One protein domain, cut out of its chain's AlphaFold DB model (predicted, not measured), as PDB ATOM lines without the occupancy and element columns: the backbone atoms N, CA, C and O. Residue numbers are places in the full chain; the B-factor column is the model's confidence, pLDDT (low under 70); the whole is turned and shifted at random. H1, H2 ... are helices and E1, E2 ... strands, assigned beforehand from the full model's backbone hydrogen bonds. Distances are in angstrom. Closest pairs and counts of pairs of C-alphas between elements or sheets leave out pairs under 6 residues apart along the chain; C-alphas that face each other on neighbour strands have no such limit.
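AT A GLANCE: This is residues 11 to 85 of the 90 residues of the protein "Ester cyclase" of uncultured bacterium (UniProt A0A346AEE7). A long, twisted sheet of four strands has one helix, H1, running lengthwise over one face, while no named helix covers the other face. The hairpin strands E3 and E4 form the middle of the sheet and make much of its length. The printed part has 75 residues, in the order E1, H1, E2, E3, E4; the sheet runs E1, E4, E3, E2 and is mixed, and the class is mixed, helices and strands. The whole is compact, with a radius of gyration of the C-alphas of 12.9 A, and its spans of 42 by 21 by 15 A only just make a rod.

IN THESE COORDINATES: E4, residues 73 to 84, is 32.5 A long, bends by 51 degrees at residue 81 and ends at C-alpha 84 (6.430, -4.520, -10.963). E3, residues 49 to 59, is 31.8 A long. E2 is residues 36 to 44, 23.5 A; E1 is residues 11 to 15, 12.3 A, from C-alpha 11 at (16.751, -5.797, 11.148). H1, residues 17 to 31, is 21.3 A long.

HOW THE PARTS SIT: E2, E3 and E4 form a meander, each strand the antiparallel neighbour of the one before; N 38 and O 55 are 2.8 A apart, N 54 and O 78 2.8 A. E1 is parallel to E4 at 14 degrees, with N 13 and O 77 3.0 A apart. E1, H1 and E2 form a split strand-helix-strand unit, two strands running the same way with E4 and E3 between them; its crossover is right-handed. H1 is on the sheet at a height of 8.4 A, only just over E4 alone, with 7 C-alphas falling on E4 and 2 on E3. It runs along the strands, at 11 degrees to E4 on the local plane; their closest C-alphas, Gly 17 and Ile 83, are 5.2 A apart. Every O i to N i+4 pair of H1 is within hydrogen-bond range.

THE WHOLE: The C-alphas of Arg 47 and Gly 71 are the two farthest apart, 42.2 A. The printed part has no cut. The link from E3 to E4, residues 60 to 72, is long; the others are tight. Residues 83 to 85 are under pLDDT 70; the mean of the printed part is 82.4.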
ATOM      1  N   LEU A  11      18.124  -5.787  11.639       72.50
ATOM      2  CA  LEU A  11      16.751  -5.797  11.148       72.50
ATOM      3  C   LEU A  11      16.762  -6.263   9.700       72.50
ATOM      4  O   LEU A  11      16.972  -5.473   8.782       72.50
ATOM      5  N   ARG A  12      16.533  -7.560   9.510       74.69
ATOM      6  CA  ARG A  12      16.283  -8.163   8.202       74.69
ATOM      7  C   ARG A  12      14.787  -8.235   7.960       74.69
ATOM      8  O   ARG A  12      14.107  -9.092   8.521       74.69
ATOM      9  N   ILE A  13      14.282  -7.337   7.123       76.75
ATOM     10  CA  ILE A  13      12.851  -7.255   6.830       76.75
ATOM     11  C   ILE A  13      12.627  -7.519   5.348       76.75
ATOM     12  O   ILE A  13      13.279  -6.938   4.478       76.75
ATOM     13  N   ARG A  14      11.683  -8.414   5.062       80.19
ATOM     14  CA  ARG A  14      11.233  -8.698   3.704       80.19
ATOM     15  C   ARG A  14       9.884  -8.031   3.480       80.19
ATOM     16  O   ARG A  14       8.958  -8.272   4.246       80.19
ATOM     17  N   ALA A  15       9.780  -7.238   2.422       80.88
ATOM     18  CA  ALA A  15       8.528  -6.633   1.987       80.88
ATOM     19  C   ALA A  15       8.202  -7.070   0.559       80.88
ATOM     20  O   ALA A  15       9.067  -7.053  -0.323       80.88
ATOM     21  N   VAL A  16       6.945  -7.460   0.339       82.31
ATOM     22  CA  VAL A  16       6.458  -7.938  -0.954       82.31
ATOM     23  C   VAL A  16       5.425  -6.993  -1.547       82.31
ATOM     24  O   VAL A  16       4.395  -6.714  -0.939       82.31
ATOM     25  N   GLY A  17       5.697  -6.517  -2.764       79.81
ATOM     26  CA  GLY A  17       4.846  -5.561  -3.470       79.81
ATOM     27  C   GLY A  17       4.999  -4.108  -2.997       79.81
ATOM     28  O   GLY A  17       5.542  -3.805  -1.934       79.81
ATOM     29  N   ARG A  18       4.511  -3.175  -3.824       81.00
ATOM     30  CA  ARG A  18       4.713  -1.726  -3.639       81.00
ATOM     31  C   ARG A  18       4.164  -1.196  -2.314       81.00
ATOM     32  O   ARG A  18       4.831  -0.390  -1.672       81.00
ATOM     33  N   ASP A  19       2.965  -1.619  -1.925       84.75
ATOM     34  CA  ASP A  19       2.302  -1.126  -0.711       84.75
ATOM     35  C   ASP A  19       3.082  -1.503   0.555       84.75
ATOM     36  O   ASP A  19       3.427  -0.641   1.365       84.75
ATOM     37  N   GLN A  20       3.477  -2.772   0.651       84.31
ATOM     38  CA  GLN A  20       4.227  -3.302   1.786       84.31
ATOM     39  C   GLN A  20       5.612  -2.649   1.897       84.31
ATOM     40  O   GLN A  20       6.047  -2.291   2.990       84.31
ATOM     41  N   VAL A  21       6.275  -2.399   0.761       83.56
ATOM     42  CA  VAL A  21       7.543  -1.652   0.717       83.56
ATOM     43  C   VAL A  21       7.349  -0.206   1.180       83.56
ATOM     44  O   VAL A  21       8.140   0.288   1.981       83.56
ATOM     45  N   GLN A  22       6.293   0.484   0.739       85.06
ATOM     46  CA  GLN A  22       6.013   1.852   1.190       85.06
ATOM     47  C   GLN A  22       5.689   1.924   2.684       85.06
ATOM     48  O   GLN A  22       6.143   2.845   3.364       85.06
ATOM     49  N   GLN A  23       4.910   0.975   3.204       87.00
ATOM     50  CA  GLN A  23       4.593   0.905   4.628       87.00
ATOM     51  C   GLN A  23       5.852   0.642   5.460       87.00
ATOM     52  O   GLN A  23       6.089   1.353   6.437       87.00
ATOM     53  N   LEU A  24       6.701  -0.286   5.013       84.44
ATOM     54  CA  LEU A  24       7.978  -0.578   5.651       84.44
ATOM     55  C   LEU A  24       8.900   0.647   5.676       84.44
ATOM     56  O   LEU A  24       9.432   0.992   6.727       84.44
ATOM     57  N   LEU A  25       9.058   1.347   4.550       84.94
ATOM     58  CA  LEU A  25       9.898   2.545   4.488       84.94
ATOM     59  C   LEU A  25       9.382   3.663   5.405       84.94
ATOM     60  O   LEU A  25      10.187   4.338   6.041       84.94
ATOM     61  N   ARG A  26       8.058   3.845   5.520       87.94
ATOM     62  CA  ARG A  26       7.465   4.809   6.467       87.94
ATOM     63  C   ARG A  26       7.774   4.443   7.918       87.94
ATOM     64  O   ARG A  26       8.180   5.314   8.683       87.94
ATOM     65  N   MET A  27       7.627   3.169   8.276       86.75
ATOM     66  CA  MET A  27       7.955   2.670   9.611       86.75
ATOM     67  C   MET A  27       9.445   2.852   9.922       86.75
ATOM     68  O   MET A  27       9.789   3.436  10.946       86.75
ATOM     69  N   LEU A  28      10.332   2.441   9.010       85.06
ATOM     70  CA  LEU A  28      11.777   2.584   9.178       85.06
ATOM     71  C   LEU A  28      12.203   4.047   9.289       85.06
ATOM     72  O   LEU A  28      13.022   4.370  10.137       85.06
ATOM     73  N   ARG A  29      11.621   4.949   8.494       87.19
ATOM     74  CA  ARG A  29      11.884   6.392   8.585       87.19
ATOM     75  C   ARG A  29      11.440   6.981   9.925       87.19
ATOM     76  O   ARG A  29      12.076   7.912  10.407       87.19
ATOM     77  N   SER A  30      10.361   6.458  10.507       88.44
ATOM     78  CA  SER A  30       9.873   6.879  11.824       88.44
ATOM     79  C   SER A  30      10.753   6.350  12.957       88.44
ATOM     80  O   SER A  30      11.020   7.073  13.911       88.44
ATOM     81  N   ALA A  31      11.205   5.099  12.860       87.00
ATOM     82  CA  ALA A  31      12.034   4.468  13.882       87.00
ATOM     83  C   ALA A  31      13.513   4.876  13.811       87.00
ATOM     84  O   ALA A  31      14.199   4.948  14.832       87.00
ATOM     85  N   PHE A  32      13.983   5.175  12.602       89.69
ATOM     86  CA  PHE A  32      15.342   5.581  12.277       89.69
ATOM     87  C   PHE A  32      15.316   6.854  11.411       89.69
ATOM     88  O   PHE A  32      15.545   6.801  10.200       89.69
ATOM     89  N   PRO A  33      15.044   8.028  11.999       87.94
ATOM     90  CA  PRO A  33      14.965   9.289  11.263       87.94
ATOM     91  C   PRO A  33      16.297   9.689  10.614       87.94
ATOM     92  O   PRO A  33      16.275  10.368   9.584       87.94
ATOM     93  N   ASP A  34      17.423   9.240  11.181       88.19
ATOM     94  CA  ASP A  34      18.783   9.434  10.654       88.19
ATOM     95  C   ASP A  34      19.249   8.300   9.720       88.19
ATOM     96  O   ASP A  34      20.316   8.404   9.118       88.19
ATOM     97  N   ALA A  35      18.447   7.239   9.530       85.62
ATOM     98  CA  ALA A  35      18.864   6.142   8.666       85.62
ATOM     99  C   ALA A  35      19.006   6.579   7.209       85.62
ATOM    100  O   ALA A  35      18.083   7.116   6.589       85.62
ATOM    101  N   THR A  36      20.166   6.256   6.649       86.31
ATOM    102  CA  THR A  36      20.438   6.366   5.217       86.31
ATOM    103  C   THR A  36      20.419   4.972   4.612       86.31
ATOM    104  O   THR A  36      21.051   4.064   5.150       86.31
ATOM    105  N   PHE A  37      19.697   4.805   3.505       84.50
ATOM    106  CA  PHE A  37      19.576   3.536   2.789       84.50
ATOM    107  C   PHE A  37      20.255   3.629   1.426       84.50
ATOM    108  O   PHE A  37      20.022   4.578   0.677       84.50
ATOM    109  N   SER A  38      21.028   2.604   1.096       87.50
ATOM    110  CA  SER A  38      21.675   2.408  -0.195       87.50
ATOM    111  C   SER A  38      21.191   1.097  -0.803       87.50
ATOM    112  O   SER A  38      20.996   0.110  -0.097       87.50
ATOM    113  N   VAL A  39      20.988   1.077  -2.121       89.06
ATOM    114  CA  VAL A  39      20.697  -0.166  -2.845       89.06
ATOM    115  C   VAL A  39      22.004  -0.946  -2.981       89.06
ATOM    116  O   VAL A  39      22.913  -0.501  -3.671       89.06
ATOM    117  N   GLU A  40      22.091  -2.094  -2.319       88.25
ATOM    118  CA  GLU A  40      23.245  -2.999  -2.397       88.25
ATOM    119  C   GLU A  40      23.168  -3.888  -3.633       88.25
ATOM    120  O   GLU A  40      24.169  -4.162  -4.290       88.25
ATOM    121  N   GLN A  41      21.962  -4.361  -3.950       85.88
ATOM    122  CA  GLN A  41      21.744  -5.270  -5.062       85.88
ATOM    123  C   GLN A  41      20.371  -5.042  -5.680       85.88
ATOM    124  O   GLN A  41      19.385  -4.806  -4.982       85.88
ATOM    125  N   SER A  42      20.301  -5.164  -7.000       88.12
ATOM    126  CA  SER A  42      19.048  -5.283  -7.736       88.12
ATOM    127  C   SER A  42      19.074  -6.563  -8.554       88.12
ATOM    128  O   SER A  42      20.033  -6.806  -9.283       88.12
ATOM    129  N   VAL A  43      18.023  -7.365  -8.441       86.19
ATOM    130  CA  VAL A  43      17.840  -8.594  -9.214       86.19
ATOM    131  C   VAL A  43      16.613  -8.413 -10.091       86.19
ATOM    132  O   VAL A  43      15.503  -8.235  -9.587       86.19
ATOM    133  N   GLU A  44      16.814  -8.441 -11.401       85.19
ATOM    134  CA  GLU A  44      15.722  -8.471 -12.369       85.19
ATOM    135  C   GLU A  44      15.140  -9.888 -12.415       85.19
ATOM    136  O   GLU A  44      15.858 -10.869 -12.602       85.19
ATOM    137  N   GLY A  45      13.837  -9.994 -12.174       77.00
ATOM    138  CA  GLY A  45      13.080 -11.235 -12.252       77.00
ATOM    139  C   GLY A  45      12.309 -11.351 -13.565       77.00
ATOM    140  O   GLY A  45      12.370 -10.496 -14.452       77.00
ATOM    141  N   GLU A  46      11.524 -12.417 -13.686       78.25
ATOM    142  CA  GLU A  46      10.677 -12.626 -14.858       78.25
ATOM    143  C   GLU A  46       9.598 -11.537 -14.992       78.25
ATOM    144  O   GLU A  46       9.172 -10.916 -14.014       78.25
ATOM    145  N   ARG A  47       9.132 -11.317 -16.230       77.00
ATOM    146  CA  ARG A  47       8.038 -10.384 -16.566       77.00
ATOM    147  C   ARG A  47       8.278  -8.925 -16.139       77.00
ATOM    148  O   ARG A  47       7.328  -8.205 -15.853       77.00
ATOM    149  N   GLY A  48       9.535  -8.473 -16.114       75.56
ATOM    150  CA  GLY A  48       9.871  -7.079 -15.789       75.56
ATOM    151  C   GLY A  48       9.724  -6.740 -14.303       75.56
ATOM    152  O   GLY A  48       9.526  -5.579 -13.940       75.56
ATOM    153  N   THR A  49       9.795  -7.750 -13.439       78.81
ATOM    154  CA  THR A  49       9.846  -7.555 -11.991       78.81
ATOM    155  C   THR A  49      11.259  -7.206 -11.545       78.81
ATOM    156  O   THR A  49      12.233  -7.702 -12.106       78.81
ATOM    157  N   ILE A  50      11.391  -6.354 -10.526       83.19
ATOM    158  CA  ILE A  50      12.693  -6.050  -9.924       83.19
ATOM    159  C   ILE A  50      12.614  -6.290  -8.420       83.19
ATOM    160  O   ILE A  50      11.655  -5.887  -7.752       83.19
ATOM    161  N   SER A  51      13.628  -6.976  -7.904       84.56
ATOM    162  CA  SER A  51      13.891  -7.117  -6.479       84.56
ATOM    163  C   SER A  51      15.062  -6.233  -6.077       84.56
ATOM    164  O   SER A  51      16.070  -6.208  -6.777       84.56
ATOM    165  N   TYR A  52      14.956  -5.549  -4.944       86.38
ATOM    166  CA  TYR A  52      16.014  -4.708  -4.396       86.38
ATOM    167  C   TYR A  52      16.425  -5.207  -3.018       86.38
ATOM    168  O   TYR A  52      15.578  -5.481  -2.170       86.38
ATOM    169  N   VAL A  53      17.728  -5.273  -2.786       87.94
ATOM    170  CA  VAL A  53      18.323  -5.386  -1.458       87.94
ATOM    171  C   VAL A  53      18.834  -4.001  -1.096       87.94
ATOM    172  O   VAL A  53      19.710  -3.466  -1.774       87.94
ATOM    173  N   LEU A  54      18.258  -3.401  -0.060       87.38
ATOM    174  CA  LEU A  54      18.711  -2.137   0.501       87.38
ATOM    175  C   LEU A  54      19.419  -2.411   1.822       87.38
ATOM    176  O   LEU A  54      18.883  -3.137   2.657       87.38
ATOM    177  N   ALA A  55      20.577  -1.799   2.032       88.12
ATOM    178  CA  ALA A  55      21.221  -1.745   3.335       88.12
ATOM    179  C   ALA A  55      21.264  -0.303   3.824       88.12
ATOM    180  O   ALA A  55      21.461   0.638   3.053       88.12
ATOM    181  N   GLY A  56      21.074  -0.128   5.119       87.12
ATOM    182  CA  GLY A  56      21.191   1.152   5.781       87.12
ATOM    183  C   GLY A  56      21.625   0.985   7.221       87.12
ATOM    184  O   GLY A  56      21.634  -0.114   7.773       87.12
ATOM    185  N   ALA A  57      21.979   2.096   7.839       86.00
ATOM    186  CA  ALA A  57      22.262   2.148   9.260       86.00
ATOM    187  C   ALA A  57      21.673   3.431   9.825       86.00
ATOM    188  O   ALA A  57      21.675   4.459   9.149       86.00
ATOM    189  N   GLY A  58      21.180   3.363  11.055       86.69
ATOM    190  CA  GLY A  58      20.648   4.523  11.754       86.69
ATOM    191  C   GLY A  58      20.461   4.257  13.237       86.69
ATOM    192  O   GLY A  58      20.687   3.150  13.734       86.69
ATOM    193  N   THR A  59      20.049   5.293  13.949       89.00
ATOM    194  CA  THR A  59      19.808   5.242  15.390       89.00
ATOM    195  C   THR A  59      18.357   4.870  15.671       89.00
ATOM    196  O   THR A  59      17.440   5.541  15.191       89.00
ATOM    197  N   HIS A  60      18.145   3.810  16.453       87.50
ATOM    198  CA  HIS A  60      16.816   3.347  16.852       87.50
ATOM    199  C   HIS A  60      16.216   4.315  17.877       87.50
ATOM    200  O   HIS A  60      16.474   4.216  19.078       87.50
ATOM    201  N   THR A  61      15.456   5.292  17.389       87.06
ATOM    202  CA  THR A  61      14.887   6.388  18.195       87.06
ATOM    203  C   THR A  61      13.362   6.384  18.238       87.06
ATOM    204  O   THR A  61      12.787   7.076  19.073       87.06
ATOM    205  N   GLY A  62      12.704   5.587  17.393       80.88
ATOM    206  CA  GLY A  62      11.259   5.355  17.441       80.88
ATOM    207  C   GLY A  62      10.918   3.890  17.693       80.88
ATOM    208  O   GLY A  62      11.791   3.036  17.626       80.88
ATOM    209  N   ASP A  63       9.653   3.619  17.999       81.06
ATOM    210  CA  ASP A  63       9.158   2.266  18.264       81.06
ATOM    211  C   ASP A  63       9.069   1.430  16.976       81.06
ATOM    212  O   ASP A  63       8.675   1.935  15.918       81.06
ATOM    213  N   ILE A  64       9.426   0.149  17.069       76.56
ATOM    214  CA  ILE A  64       9.315  -0.816  15.969       76.56
ATOM    215  C   ILE A  64       8.545  -2.032  16.457       76.56
ATOM    216  O   ILE A  64       9.074  -2.824  17.232       76.56
ATOM    217  N   GLU A  65       7.326  -2.225  15.953       71.00
ATOM    218  CA  GLU A  65       6.501  -3.407  16.253       71.00
ATOM    219  C   GLU A  65       6.362  -3.687  17.769       71.00
ATOM    220  O   GLU A  65       6.393  -4.839  18.205       71.00
ATOM    221  N   GLY A  66       6.244  -2.638  18.596       73.31
ATOM    222  CA  GLY A  66       6.157  -2.752  20.054       73.31
ATOM    223  C   GLY A  66       7.508  -2.911  20.758       73.31
ATOM    224  O   GLY A  66       7.547  -3.205  21.956       73.31
ATOM    225  N   ARG A  67       8.623  -2.751  20.035       74.19
ATOM    226  CA  ARG A  67       9.960  -2.629  20.620       74.19
ATOM    227  C   ARG A  67      10.265  -1.152  20.851       74.19
ATOM    228  O   ARG A  67      10.396  -0.418  19.867       74.19
ATOM    229  N   PRO A  68      10.468  -0.734  22.112       76.12
ATOM    230  CA  PRO A  68      10.800   0.646  22.412       76.12
ATOM    231  C   PRO A  68      12.154   1.018  21.812       76.12
ATOM    232  O   PRO A  68      13.060   0.185  21.693       76.12
ATOM    233  N   ALA A  69      12.295   2.302  21.491       81.56
ATOM    234  CA  ALA A  69      13.539   2.886  21.026       81.56
ATOM    235  C   ALA A  69      14.692   2.565  21.988       81.56
ATOM    236  O   ALA A  69      14.626   2.853  23.184       81.56
ATOM    237  N   THR A  70      15.765   1.979  21.462       81.44
ATOM    238  CA  THR A  70      16.933   1.582  22.265       81.44
ATOM    239  C   THR A  70      18.002   2.672  22.327       81.44
ATOM    240  O   THR A  70      18.922   2.576  23.134       81.44
ATOM    241  N   GLY A  71      17.924   3.692  21.466       82.81
ATOM    242  CA  GLY A  71      18.939   4.744  21.343       82.81
ATOM    243  C   GLY A  71      20.275   4.252  20.778       82.81
ATOM    244  O   GLY A  71      21.259   4.988  20.777       82.81
ATOM    245  N   THR A  72      20.333   3.009  20.302       83.38
ATOM    246  CA  THR A  72      21.544   2.387  19.767       83.38
ATOM    247  C   THR A  72      21.544   2.408  18.244       83.38
ATOM    248  O   THR A  72      20.496   2.482  17.597       83.38
ATOM    249  N   LYS A  73      22.741   2.345  17.653       82.00
ATOM    250  CA  LYS A  73      22.881   2.168  16.206       82.00
ATOM    251  C   LYS A  73      22.456   0.756  15.816       82.00
ATOM    252  O   LYS A  73      22.885  -0.209  16.445       82.00
ATOM    253  N   ALA A  74      21.667   0.650  14.755       82.44
ATOM    254  CA  ALA A  74      21.263  -0.613  14.158       82.44
ATOM    255  C   ALA A  74      21.583  -0.622  12.662       82.44
ATOM    256  O   ALA A  74      21.523   0.414  11.992       82.44
ATOM    257  N   ASN A  75      21.896  -1.811  12.151       84.25
ATOM    258  CA  ASN A  75      22.020  -2.060  10.721       84.25
ATOM    259  C   ASN A  75      20.692  -2.626  10.217       84.25
ATOM    260  O   ASN A  75      20.116  -3.531  10.822       84.25
ATOM    261  N   ILE A  76      20.216  -2.092   9.103       84.56
ATOM    262  CA  ILE A  76      18.910  -2.393   8.533       84.56
ATOM    263  C   ILE A  76      19.148  -2.958   7.141       84.56
ATOM    264  O   ILE A  76      19.778  -2.311   6.308       84.56
ATOM    265  N   VAL A  77      18.627  -4.151   6.881       86.50
ATOM    266  CA  VAL A  77      18.653  -4.772   5.558       86.50
ATOM    267  C   VAL A  77      17.218  -5.042   5.131       86.50
ATOM    268  O   VAL A  77      16.479  -5.782   5.784       86.50
ATOM    269  N   VAL A  78      16.820  -4.439   4.019       84.19
ATOM    270  CA  VAL A  78      15.485  -4.574   3.443       84.19
ATOM    271  C   VAL A  78      15.582  -5.332   2.134       84.19
ATOM    272  O   VAL A  78      16.302  -4.921   1.229       84.19
ATOM    273  N   VAL A  79      14.812  -6.407   2.009       85.88
ATOM    274  CA  VAL A  79      14.623  -7.102   0.733       85.88
ATOM    275  C   VAL A  79      13.223  -6.786   0.222       85.88
ATOM    276  O   VAL A  79      12.226  -7.204   0.813       85.88
ATOM    277  N   ALA A  80      13.152  -6.034  -0.869       82.81
ATOM    278  CA  ALA A  80      11.920  -5.653  -1.546       82.81
ATOM    279  C   ALA A  80      11.746  -6.499  -2.817       82.81
ATOM    280  O   ALA A  80      12.560  -6.378  -3.727       82.81
ATOM    281  N   SER A  81      10.705  -7.335  -2.910       79.31
ATOM    282  CA  SER A  81      10.504  -8.264  -4.047       79.31
ATOM    283  C   SER A  81       9.035  -8.612  -4.297       79.31
ATOM    284  O   SER A  81       8.313  -8.783  -3.332       79.31
ATOM    285  N   PRO A  82       8.613  -8.938  -5.529       70.31
ATOM    286  CA  PRO A  82       8.849  -8.164  -6.732       70.31
ATOM    287  C   PRO A  82       8.029  -6.870  -6.693       70.31
ATOM    288  O   PRO A  82       6.843  -6.864  -6.355       70.31
ATOM    289  N   ILE A  83       8.664  -5.769  -7.071       64.75
ATOM    290  CA  ILE A  83       7.951  -4.558  -7.461       64.75
ATOM    291  C   ILE A  83       7.849  -4.638  -8.983       64.75
ATOM    292  O   ILE A  83       8.874  -4.720  -9.666       64.75
ATOM    293  N   GLU A  84       6.628  -4.690  -9.522       67.31
ATOM    294  CA  GLU A  84       6.430  -4.520 -10.963       67.31
ATOM    295  C   GLU A  84       7.080  -3.196 -11.349       67.31
ATOM    296  O   GLU A  84       6.810  -2.171 -10.710       67.31
ATOM    297  N   ARG A  85       7.977  -3.209 -12.343       60.84
ATOM    298  CA  ARG A  85       8.566  -1.979 -12.865       60.84
ATOM    299  C   ARG A  85       7.407  -1.145 -13.395       60.84
ATOM    300  O   ARG A  85       6.926  -1.382 -14.499       60.84
TER     301      ARG A  85